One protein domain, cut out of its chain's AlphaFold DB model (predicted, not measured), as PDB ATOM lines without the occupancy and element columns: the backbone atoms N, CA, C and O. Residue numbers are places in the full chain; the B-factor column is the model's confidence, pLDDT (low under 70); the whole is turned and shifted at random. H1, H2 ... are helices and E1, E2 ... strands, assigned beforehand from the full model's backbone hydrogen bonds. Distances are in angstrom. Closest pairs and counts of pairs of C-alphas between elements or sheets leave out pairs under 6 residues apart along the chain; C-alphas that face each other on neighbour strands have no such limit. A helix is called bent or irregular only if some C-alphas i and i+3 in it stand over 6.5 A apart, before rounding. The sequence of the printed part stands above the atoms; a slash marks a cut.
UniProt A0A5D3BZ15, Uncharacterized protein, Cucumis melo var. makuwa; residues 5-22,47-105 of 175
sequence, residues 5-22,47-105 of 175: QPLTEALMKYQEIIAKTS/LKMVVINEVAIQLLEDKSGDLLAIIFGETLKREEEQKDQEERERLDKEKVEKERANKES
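AT A GLANCE: This is residues 5 to 22 and 47 to 105 of the 175 residues of an uncharacterized protein of Cucumis melo var. makuwa (UniProt A0A5D3BZ15). A small head, built of the two-strand hairpin E1 E2 with H1 and the first part of H2 packed on it, has one long helical arm: residues 76 to 105 of H2 stick out free. The printed part has 77 residues with two named helices and two named strands, in the order H1 E1 E2 H2; the sheet, E1 - E2, is antiparallel, and the class is mostly helix. The whole is extended, with a radius of gyration of the C-alphas of 21.5 A and spans of 71 by 19 by 18 A, the arm making the length.

IN THESE COORDINATES: E1 holds residues 47 to 52 and begins at C-alpha 47 (-1.453, -8.475, -37.327). E2 holds residues 55 to 60. H2, residues 61 to 105, is 68.2 A long and ends at C-alpha 105 (16.516, 58.117, -20.078). It is irregular: C-alphas 62 and 65 are 7.2 A apart. H1, residues 5 to 21, is 24.2 A long and begins at C-alpha 5 (2.700, 11.256, -21.196).

HOW THE PARTS SIT: E1 and E2 form a hairpin, antiparallel at 150 degrees, with N 50 and O 57 within hydrogen-bond range at 2.8 A. The closest C-alphas of H1 and E2 are those of Gln 15 and Ile 57, 6.7 A apart. Those of E1 and H2 are Lys 48 and Glu 61, at 6.4 A. H1 and H2 touch, H1 with residues 7 to 11 alone and H2 with residues 67 to 74 alone; the closest C-alphas are those of Leu 7 and Glu 74, at 7.0 A. Their lines stand at a shallow tilt of 22 degrees, opposite ways. Every O i to N i+4 pair is within hydrogen-bond range in H1, and 38 of 41 in H2.

THE WHOLE: The C-alphas farthest apart, of Ser 22 and Ser 105, are 71.6 A apart. Residues 23 to 46 are not printed, and C-alphas 22 and 47 are 12.0 A apart across this cut. The links E1 to E2 and E2 to H2 are tight. Mean pLDDT of the printed part is 76.8; 16 residues are under 70, among them 19 to 22 and 60 to 64.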
ATOM      1  N   GLN A   5       3.991  11.719 -21.725       60.72
ATOM      2  CA  GLN A   5       2.700  11.256 -21.196       60.72
ATOM      3  C   GLN A   5       1.489  11.391 -22.139       60.72
ATOM      4  O   GLN A   5       0.760  10.413 -22.245       60.72
ATOM      5  N   PRO A   6       1.257  12.508 -22.862       69.25
ATOM      6  CA  PRO A   6       0.026  12.637 -23.652       69.25
ATOM      7  C   PRO A   6      -0.028  11.633 -24.812       69.25
ATOM      8  O   PRO A   6      -1.001  10.890 -24.919       69.25
ATOM      9  N   LEU A   7       1.072  11.484 -25.563       72.88
ATOM     10  CA  LEU A   7       1.145  10.512 -26.658       72.88
ATOM     11  C   LEU A   7       1.033   9.074 -26.164       72.88
ATOM     12  O   LEU A   7       0.356   8.263 -26.784       72.88
ATOM     13  N   THR A   8       1.680   8.738 -25.047       74.94
ATOM     14  CA  THR A   8       1.572   7.380 -24.489       74.94
ATOM     15  C   THR A   8       0.160   7.084 -23.989       74.94
ATOM     16  O   THR A   8      -0.335   5.986 -24.228       74.94
ATOM     17  N   GLU A   9      -0.534   8.049 -23.384       77.94
ATOM     18  CA  GLU A   9      -1.944   7.906 -23.007       77.94
ATOM     19  C   GLU A   9      -2.872   7.784 -24.224       77.94
ATOM     20  O   GLU A   9      -3.786   6.957 -24.218       77.94
ATOM     21  N   ALA A  10      -2.646   8.571 -25.279       75.12
ATOM     22  CA  ALA A  10      -3.413   8.501 -26.521       75.12
ATOM     23  C   ALA A  10      -3.218   7.155 -27.236       75.12
ATOM     24  O   ALA A  10      -4.194   6.537 -27.666       75.12
ATOM     25  N   LEU A  11      -1.976   6.665 -27.301       77.50
ATOM     26  CA  LEU A  11      -1.643   5.361 -27.876       77.50
ATOM     27  C   LEU A  11      -2.246   4.206 -27.061       77.50
ATOM     28  O   LEU A  11      -2.822   3.293 -27.651       77.50
ATOM     29  N   MET A  12      -2.201   4.265 -25.724       76.19
ATOM     30  CA  MET A  12      -2.842   3.256 -24.868       76.19
ATOM     31  C   MET A  12      -4.369   3.244 -25.018       76.19
ATOM     32  O   MET A  12      -4.959   2.174 -25.157       76.19
ATOM     33  N   LYS A  13      -5.025   4.412 -25.068       80.69
ATOM     34  CA  LYS A  13      -6.476   4.503 -25.317       80.69
ATOM     35  C   LYS A  13      -6.857   3.959 -26.688       80.69
ATOM     36  O   LYS A  13      -7.866   3.270 -26.817       80.69
ATOM     37  N   TYR A  14      -6.058   4.248 -27.712       76.38
ATOM     38  CA  TYR A  14      -6.284   3.715 -29.053       76.38
ATOM     39  C   TYR A  14      -6.193   2.183 -29.066       76.38
ATOM     40  O   TYR A  14      -7.060   1.516 -29.634       76.38
ATOM     41  N   GLN A  15      -5.212   1.620 -28.360       72.00
ATOM     42  CA  GLN A  15      -5.080   0.175 -28.182       72.00
ATOM     43  C   GLN A  15      -6.272  -0.428 -27.423       72.00
ATOM     44  O   GLN A  15      -6.793  -1.460 -27.835       72.00
ATOM     45  N   GLU A  16      -6.768   0.236 -26.378       74.75
ATOM     46  CA  GLU A  16      -7.953  -0.192 -25.624       74.75
ATOM     47  C   GLU A  16      -9.234  -0.171 -26.482       74.75
ATOM     48  O   GLU A  16     -10.067  -1.074 -26.398       74.75
ATOM     49  N   ILE A  17      -9.386   0.825 -27.361       73.88
ATOM     50  CA  ILE A  17     -10.517   0.925 -28.296       73.88
ATOM     51  C   ILE A  17     -10.446  -0.179 -29.351       73.88
ATOM     52  O   ILE A  17     -11.460  -0.822 -29.630       73.88
ATOM     53  N   ILE A  18      -9.264  -0.439 -29.920       70.00
ATOM     54  CA  ILE A  18      -9.062  -1.573 -30.831       70.00
ATOM     55  C   ILE A  18      -9.368  -2.883 -30.109       70.00
ATOM     56  O   ILE A  18     -10.044  -3.740 -30.676       70.00
ATOM     57  N   ALA A  19      -8.933  -3.024 -28.855       67.56
ATOM     58  CA  ALA A  19      -9.173  -4.228 -28.080       67.56
ATOM     59  C   ALA A  19     -10.673  -4.485 -27.870       67.56
ATOM     60  O   ALA A  19     -11.115  -5.612 -28.073       67.56
ATOM     61  N   LYS A  20     -11.450  -3.436 -27.563       68.94
ATOM     62  CA  LYS A  20     -12.909  -3.493 -27.341       68.94
ATOM     63  C   LYS A  20     -13.743  -3.656 -28.613       68.94
ATOM     64  O   LYS A  20     -14.850  -4.173 -28.551       68.94
ATOM     65  N   THR A  21     -13.249  -3.176 -29.753       61.69
ATOM     66  CA  THR A  21     -13.969  -3.232 -31.041       61.69
ATOM     67  C   THR A  21     -13.569  -4.425 -31.906       61.69
ATOM     68  O   THR A  21     -14.183  -4.660 -32.945       61.69
ATOM     69  N   SER A  22     -12.554  -5.188 -31.492       55.03
ATOM     70  CA  SER A  22     -12.126  -6.402 -32.179       55.03
ATOM     71  C   SER A  22     -12.967  -7.606 -31.730       55.03
ATOM     72  O   SER A  22     -12.892  -7.985 -30.561       55.03
ATOM     73  N   LEU A  47      -1.679  -9.479 -38.361       67.69
ATOM     74  CA  LEU A  47      -1.453  -8.475 -37.327       67.69
ATOM     75  C   LEU A  47       0.003  -8.021 -37.393       67.69
ATOM     76  O   LEU A  47       0.927  -8.834 -37.367       67.69
ATOM     77  N   LYS A  48       0.215  -6.709 -37.435       69.94
ATOM     78  CA  LYS A  48       1.535  -6.090 -37.414       69.94
ATOM     79  C   LYS A  48       1.786  -5.465 -36.052       69.94
ATOM     80  O   LYS A  48       0.986  -4.677 -35.551       69.94
ATOM     81  N   MET A  49       2.923  -5.804 -35.457       71.56
ATOM     82  CA  MET A  49       3.381  -5.193 -34.215       71.56
ATOM     83  C   MET A  49       4.244  -3.973 -34.541       71.56
ATOM     84  O   MET A  49       5.202  -4.075 -35.307       71.56
ATOM     85  N   VAL A  50       3.905  -2.820 -33.973       72.69
ATOM     86  CA  VAL A  50       4.641  -1.563 -34.142       72.69
ATOM     87  C   VAL A  50       5.008  -1.035 -32.762       72.69
ATOM     88  O   VAL A  50       4.159  -0.966 -31.879       72.69
ATOM     89  N   VAL A  51       6.275  -0.667 -32.568       71.12
ATOM     90  CA  VAL A  51       6.756  -0.089 -31.308       71.12
ATOM     91  C   VAL A  51       6.970   1.408 -31.496       71.12
ATOM     92  O   VAL A  51       7.779   1.816 -32.326       71.12
ATOM     93  N   ILE A  52       6.250   2.229 -30.728       73.12
ATOM     94  CA  ILE A  52       6.350   3.696 -30.748       73.12
ATOM     95  C   ILE A  52       6.552   4.178 -29.318       73.12
ATOM     96  O   ILE A  52       5.732   3.894 -28.451       73.12
ATOM     97  N   ASN A  53       7.639   4.919 -29.072       67.50
ATOM     98  CA  ASN A  53       7.989   5.448 -27.748       67.50
ATOM     99  C   ASN A  53       7.875   4.398 -26.626       67.50
ATOM    100  O   ASN A  53       7.239   4.649 -25.608       67.50
ATOM    101  N   GLU A  54       8.490   3.229 -26.839       70.19
ATOM    102  CA  GLU A  54       8.533   2.102 -25.886       70.19
ATOM    103  C   GLU A  54       7.187   1.376 -25.673       70.19
ATOM    104  O   GLU A  54       7.138   0.386 -24.947       70.19
ATOM    105  N   VAL A  55       6.111   1.787 -26.357       69.50
ATOM    106  CA  VAL A  55       4.811   1.096 -26.341       69.50
ATOM    107  C   VAL A  55       4.699   0.179 -27.556       69.50
ATOM    108  O   VAL A  55       4.807   0.635 -28.696       69.50
ATOM    109  N   ALA A  56       4.475  -1.116 -27.315       70.88
ATOM    110  CA  ALA A  56       4.224  -2.110 -28.355       70.88
ATOM    111  C   ALA A  56       2.722  -2.200 -28.659       70.88
ATOM    112  O   ALA A  56       1.919  -2.579 -27.805       70.88
ATOM    113  N   ILE A  57       2.349  -1.868 -29.893       73.19
ATOM    114  CA  ILE A  57       0.961  -1.812 -30.350       73.19
ATOM    115  C   ILE A  57       0.776  -2.862 -31.440       73.19
ATOM    116  O   ILE A  57       1.524  -2.897 -32.417       73.19
ATOM    117  N   GLN A  58      -0.222  -3.726 -31.275       69.88
ATOM    118  CA  GLN A  58      -0.644  -4.663 -32.314       69.88
ATOM    119  C   GLN A  58      -1.776  -4.042 -33.125       69.88
ATOM    120  O   GLN A  58      -2.789  -3.619 -32.568       69.88
ATOM    121  N   LEU A  59      -1.591  -3.977 -34.441       70.31
ATOM    122  CA  LEU A  59      -2.520  -3.346 -35.368       70.31
ATOM    123  C   LEU A  59      -2.829  -4.284 -36.526       70.31
ATOM    124  O   LEU A  59      -1.971  -5.032 -36.986       70.31
ATOM    125  N   LEU A  60      -4.054  -4.193 -37.027       68.75
ATOM    126  CA  LEU A  60      -4.390  -4.700 -38.352       68.75
ATOM    127  C   LEU A  60      -3.731  -3.796 -39.399       68.75
ATOM    128  O   LEU A  60      -3.623  -2.586 -39.184       68.75
ATOM    129  N   GLU A  61      -3.303  -4.376 -40.519       67.44
ATOM    130  CA  GLU A  61      -2.593  -3.663 -41.591       67.44
ATOM    131  C   GLU A  61      -3.373  -2.428 -42.093       67.44
ATOM    132  O   GLU A  61      -2.790  -1.375 -42.340       67.44
ATOM    133  N   ASP A  62      -4.705  -2.504 -42.071       69.25
ATOM    134  CA  ASP A  62      -5.622  -1.436 -42.484       69.25
ATOM    135  C   ASP A  62      -5.697  -0.244 -41.499       69.25
ATOM    136  O   ASP A  62      -6.209   0.818 -41.849       69.25
ATOM    137  N   LYS A  63      -5.201  -0.390 -40.257       69.69
ATOM    138  CA  LYS A  63      -5.315   0.617 -39.176       69.69
ATOM    139  C   LYS A  63      -4.035   1.409 -38.901       69.69
ATOM    140  O   LYS A  63      -4.005   2.260 -38.014       69.69
ATOM    141  N   SER A  64      -2.963   1.188 -39.664       69.88
ATOM    142  CA  SER A  64      -1.718   1.954 -39.493       69.88
ATOM    143  C   SER A  64      -1.862   3.439 -39.855       69.88
ATOM    144  O   SER A  64      -1.134   4.271 -39.314       69.88
ATOM    145  N   GLY A  65      -2.798   3.785 -40.748       73.06
ATOM    146  CA  GLY A  65      -3.077   5.173 -41.136       73.06
ATOM    147  C   GLY A  65      -3.634   6.019 -39.985       73.06
ATOM    148  O   GLY A  65      -3.172   7.138 -39.762       73.06
ATOM    149  N   ASP A  66      -4.548   5.454 -39.197       76.50
ATOM    150  CA  ASP A  66      -5.138   6.110 -38.022       76.50
ATOM    151  C   ASP A  66      -4.079   6.427 -36.955       76.50
ATOM    152  O   ASP A  66      -4.091   7.489 -36.334       76.50
ATOM    153  N   LEU A  67      -3.120   5.517 -36.770       75.44
ATOM    154  CA  LEU A  67      -2.024   5.683 -35.821       75.44
ATOM    155  C   LEU A  67      -1.108   6.856 -36.205       75.44
ATOM    156  O   LEU A  67      -0.694   7.636 -35.346       75.44
ATOM    157  N   LEU A  68      -0.821   7.007 -37.501       77.19
ATOM    158  CA  LEU A  68      -0.052   8.140 -38.011       77.19
ATOM    159  C   LEU A  68      -0.808   9.453 -37.784       77.19
ATOM    160  O   LEU A  68      -0.194  10.427 -37.356       77.19
ATOM    161  N   ALA A  69      -2.126   9.480 -37.990       78.62
ATOM    162  CA  ALA A  69      -2.940  10.671 -37.748       78.62
ATOM    163  C   ALA A  69      -2.893  11.133 -36.278       78.62
ATOM    164  O   ALA A  69      -2.811  12.335 -36.019       78.62
ATOM    165  N   ILE A  70      -2.874  10.199 -35.319       77.56
ATOM    166  CA  ILE A  70      -2.731  10.503 -33.884       77.56
ATOM    167  C   ILE A  70      -1.361  11.126 -33.593       77.56
ATOM    168  O   ILE A  70      -1.284  12.168 -32.939       77.56
ATOM    169  N   ILE A  71      -0.286  10.530 -34.118       76.62
ATOM    170  CA  ILE A  71       1.081  11.034 -33.926       76.62
ATOM    171  C   ILE A  71       1.225  12.432 -34.536       76.62
ATOM    172  O   ILE A  71       1.682  13.356 -33.862       76.62
ATOM    173  N   PHE A  72       0.794  12.615 -35.786       75.94
ATOM    174  CA  PHE A  72       0.866  13.910 -36.461       75.94
ATOM    175  C   PHE A  72       0.036  14.970 -35.734       75.94
ATOM    176  O   PHE A  72       0.554  16.049 -35.450       75.94
ATOM    177  N   GLY A  73      -1.206  14.657 -35.356       77.88
ATOM    178  CA  GLY A  73      -2.088  15.588 -34.654       77.88
ATOM    179  C   GLY A  73      -1.537  16.068 -33.308       77.88
ATOM    180  O   GLY A  73      -1.694  17.239 -32.967       77.88
ATOM    181  N   GLU A  74      -0.858  15.204 -32.550       71.75
ATOM    182  CA  GLU A  74      -0.203  15.619 -31.306       71.75
ATOM    183  C   GLU A  74       1.081  16.420 -31.527       71.75
ATOM    184  O   GLU A  74       1.317  17.403 -30.822       71.75
ATOM    185  N   THR A  75       1.911  16.032 -32.501       72.31
ATOM    186  CA  THR A  75       3.145  16.780 -32.796       72.31
ATOM    187  C   THR A  75       2.858  18.214 -33.238       72.31
ATOM    188  O   THR A  75       3.561  19.128 -32.814       72.31
ATOM    189  N   LEU A  76       1.780  18.422 -34.001       77.50
ATOM    190  CA  LEU A  76       1.387  19.731 -34.523       77.50
ATOM    191  C   LEU A  76       0.929  20.684 -33.409       77.50
ATOM    192  O   LEU A  76       1.402  21.815 -33.334       77.50
ATOM    193  N   LYS A  77       0.088  20.203 -32.482       76.31
ATOM    194  CA  LYS A  77      -0.361  20.987 -31.313       76.31
ATOM    195  C   LYS A  77       0.808  21.436 -30.442       76.31
ATOM    196  O   LYS A  77       0.835  22.554 -29.939       76.31
ATOM    197  N   ARG A  78       1.796  20.559 -30.279       71.88
ATOM    198  CA  ARG A  78       2.966  20.831 -29.449       71.88
ATOM    199  C   ARG A  78       3.906  21.863 -30.071       71.88
ATOM    200  O   ARG A  78       4.529  22.629 -29.341       71.88
ATOM    201  N   GLU A  79       4.015  21.877 -31.396       73.12
ATOM    202  CA  GLU A  79       4.787  22.889 -32.118       73.12
ATOM    203  C   GLU A  79       4.134  24.275 -32.003       73.12
ATOM    204  O   GLU A  79       4.827  25.274 -31.812       73.12
ATOM    205  N   GLU A  80       2.804  24.336 -32.062       77.69
ATOM    206  CA  GLU A  80       2.034  25.572 -31.899       77.69
ATOM    207  C   GLU A  80       2.163  26.137 -30.472       77.69
ATOM    208  O   GLU A  80       2.525  27.299 -30.300       77.69
ATOM    209  N   GLU A  81       2.027  25.294 -29.440       76.94
ATOM    210  CA  GLU A  81       2.243  25.699 -28.040       76.94
ATOM    211  C   GLU A  81       3.674  26.191 -27.766       76.94
ATOM    212  O   GLU A  81       3.881  27.119 -26.977       76.94
ATOM    213  N   GLN A  82       4.678  25.584 -28.407       76.50
ATOM    214  CA  GLN A  82       6.065  26.039 -28.294       76.50
ATOM    215  C   GLN A  82       6.272  27.412 -28.934       76.50
ATOM    216  O   GLN A  82       6.947  28.255 -28.340       76.50
ATOM    217  N   LYS A  83       5.680  27.654 -30.109       79.25
ATOM    218  CA  LYS A  83       5.744  28.960 -30.781       79.25
ATOM    219  C   LYS A  83       5.072  30.047 -29.943       79.25
ATOM    220  O   LYS A  83       5.669  31.104 -29.749       79.25
ATOM    221  N   ASP A  84       3.913  29.754 -29.360       78.50
ATOM    222  CA  ASP A  84       3.199  30.677 -28.470       78.50
ATOM    223  C   ASP A  84       4.005  31.019 -27.207       78.50
ATOM    224  O   ASP A  84       4.032  32.171 -26.764       78.50
ATOM    225  N   GLN A  85       4.680  30.034 -26.604       78.75
ATOM    226  CA  GLN A  85       5.573  30.285 -25.468       78.75
ATOM    227  C   GLN A  85       6.767  31.152 -25.864       78.75
ATOM    228  O   GLN A  85       7.109  32.091 -25.138       78.75
ATOM    229  N   GLU A  86       7.384  30.873 -27.009       82.12
ATOM    230  CA  GLU A  86       8.526  31.644 -27.492       82.12
ATOM    231  C   GLU A  86       8.138  33.096 -27.810       82.12
ATOM    232  O   GLU A  86       8.876  34.028 -27.475       82.12
ATOM    233  N   GLU A  87       6.960  33.321 -28.396       83.62
ATOM    234  CA  GLU A  87       6.449  34.663 -28.677       83.62
ATOM    235  C   GLU A  87       6.175  35.448 -27.387       83.62
ATOM    236  O   GLU A  87       6.580  36.610 -27.265       83.62
ATOM    237  N   ARG A  88       5.586  34.805 -26.370       83.44
ATOM    238  CA  ARG A  88       5.388  35.418 -25.045       83.44
ATOM    239  C   ARG A  88       6.710  35.798 -24.387       83.44
ATOM    240  O   ARG A  88       6.837  36.915 -23.886       83.44
ATOM    241  N   GLU A  89       7.718  34.926 -24.436       84.75
ATOM    242  CA  GLU A  89       9.046  35.249 -23.908       84.75
ATOM    243  C   GLU A  89       9.698  36.428 -24.634       84.75
ATOM    244  O   GLU A  89      10.355  37.259 -23.999       84.75
ATOM    245  N   ARG A  90       9.553  36.510 -25.961       88.19
ATOM    246  CA  ARG A  90      10.080  37.633 -26.749       88.19
ATOM    247  C   ARG A  90       9.407  38.944 -26.351       88.19
ATOM    248  O   ARG A  90      10.109  39.927 -26.113       88.19
ATOM    249  N   LEU A  91       8.083  38.944 -26.202       86.00
ATOM    250  CA  LEU A  91       7.321  40.117 -25.766       86.00
ATOM    251  C   LEU A  91       7.707  40.567 -24.351       86.00
ATOM    252  O   LEU A  91       7.826  41.767 -24.094       86.00
ATOM    253  N   ASP A  92       7.940  39.632 -23.432       85.12
ATOM    254  CA  ASP A  92       8.361  39.966 -22.072       85.12
ATOM    255  C   ASP A  92       9.796  40.508 -22.029       85.12
ATOM    256  O   ASP A  92      10.051  41.513 -21.358       85.12
ATOM    257  N   LYS A  93      10.724  39.931 -22.806       89.12
ATOM    258  CA  LYS A  93      12.085  40.476 -22.973       89.12
ATOM    259  C   LYS A  93      12.039  41.903 -23.525       89.12
ATOM    260  O   LYS A  93      12.690  42.790 -22.971       89.12
ATOM    261  N   GLU A  94      11.212  42.156 -24.536       89.38
ATOM    262  CA  GLU A  94      11.051  43.484 -25.134       89.38
ATOM    263  C   GLU A  94      10.476  44.508 -24.138       89.38
ATOM    264  O   GLU A  94      10.956  45.643 -24.051       89.38
ATOM    265  N   LYS A  95       9.474  44.123 -23.335       90.50
ATOM    266  CA  LYS A  95       8.919  44.990 -22.280       90.50
ATOM    267  C   LYS A  95       9.974  45.358 -21.241       90.50
ATOM    268  O   LYS A  95      10.077  46.528 -20.868       90.50
ATOM    269  N   VAL A  96      10.778  44.387 -20.807       90.50
ATOM    270  CA  VAL A  96      11.861  44.614 -19.841       90.50
ATOM    271  C   VAL A  96      12.922  45.555 -20.418       90.50
ATOM    272  O   VAL A  96      13.383  46.461 -19.718       90.50
ATOM    273  N   GLU A  97      13.297  45.399 -21.687       89.69
ATOM    274  CA  GLU A  97      14.237  46.309 -22.353       89.69
ATOM    275  C   GLU A  97      13.686  47.731 -22.473       89.69
ATOM    276  O   GLU A  97      14.375  48.690 -22.110       89.69
ATOM    277  N   LYS A  98      12.422  47.884 -22.887       90.12
ATOM    278  CA  LYS A  98      11.738  49.187 -22.941       90.12
ATOM    279  C   LYS A  98      11.691  49.864 -21.571       90.12
ATOM    280  O   LYS A  98      11.937  51.067 -21.465       90.12
ATOM    281  N   GLU A  99      11.425  49.109 -20.507       89.25
ATOM    282  CA  GLU A  99      11.402  49.647 -19.147       89.25
ATOM    283  C   GLU A  99      12.798  50.095 -18.682       89.25
ATOM    284  O   GLU A  99      12.944  51.170 -18.090       89.25
ATOM    285  N   ARG A 100      13.843  49.314 -18.988       89.69
ATOM    286  CA  ARG A 100      15.241  49.676 -18.695       89.69
ATOM    287  C   ARG A 100      15.661  50.939 -19.439       89.69
ATOM    288  O   ARG A 100      16.199  51.848 -18.806       89.69
ATOM    289  N   ALA A 101      15.356  51.030 -20.732       91.06
ATOM    290  CA  ALA A 101      15.650  52.206 -21.547       91.06
ATOM    291  C   ALA A 101      14.958  53.467 -20.998       91.06
ATOM    292  O   ALA A 101      15.578  54.525 -20.899       91.06
ATOM    293  N   ASN A 102      13.701  53.346 -20.561       92.38
ATOM    294  CA  ASN A 102      12.947  54.450 -19.960       92.38
ATOM    295  C   ASN A 102      13.510  54.869 -18.586       92.38
ATOM    296  O   ASN A 102      13.632  56.051 -18.269       92.38
ATOM    297  N   LYS A 103      13.920  53.907 -17.751       90.94
ATOM    298  CA  LYS A 103      14.605  54.210 -16.482       90.94
ATOM    299  C   LYS A 103      15.937  54.922 -16.717       90.94
ATOM    300  O   LYS A 103      16.285  55.832 -15.964       90.94
ATOM    301  N   GLU A 104      16.687  54.527 -17.741       91.31
ATOM    302  CA  GLU A 104      17.960  55.160 -18.078       91.31
ATOM    303  C   GLU A 104      17.775  56.577 -18.635       91.31
ATOM    304  O   GLU A 104      18.484  57.494 -18.213       91.31
ATOM    305  N   SER A 105      16.803  56.790 -19.527       90.94
ATOM    306  CA  SER A 105      16.516  58.117 -20.078       90.94
ATOM    307  C   SER A 105      16.104  59.104 -18.984       90.94
ATOM    308  O   SER A 105      16.677  60.192 -18.916       90.94
TER     309      SER A 105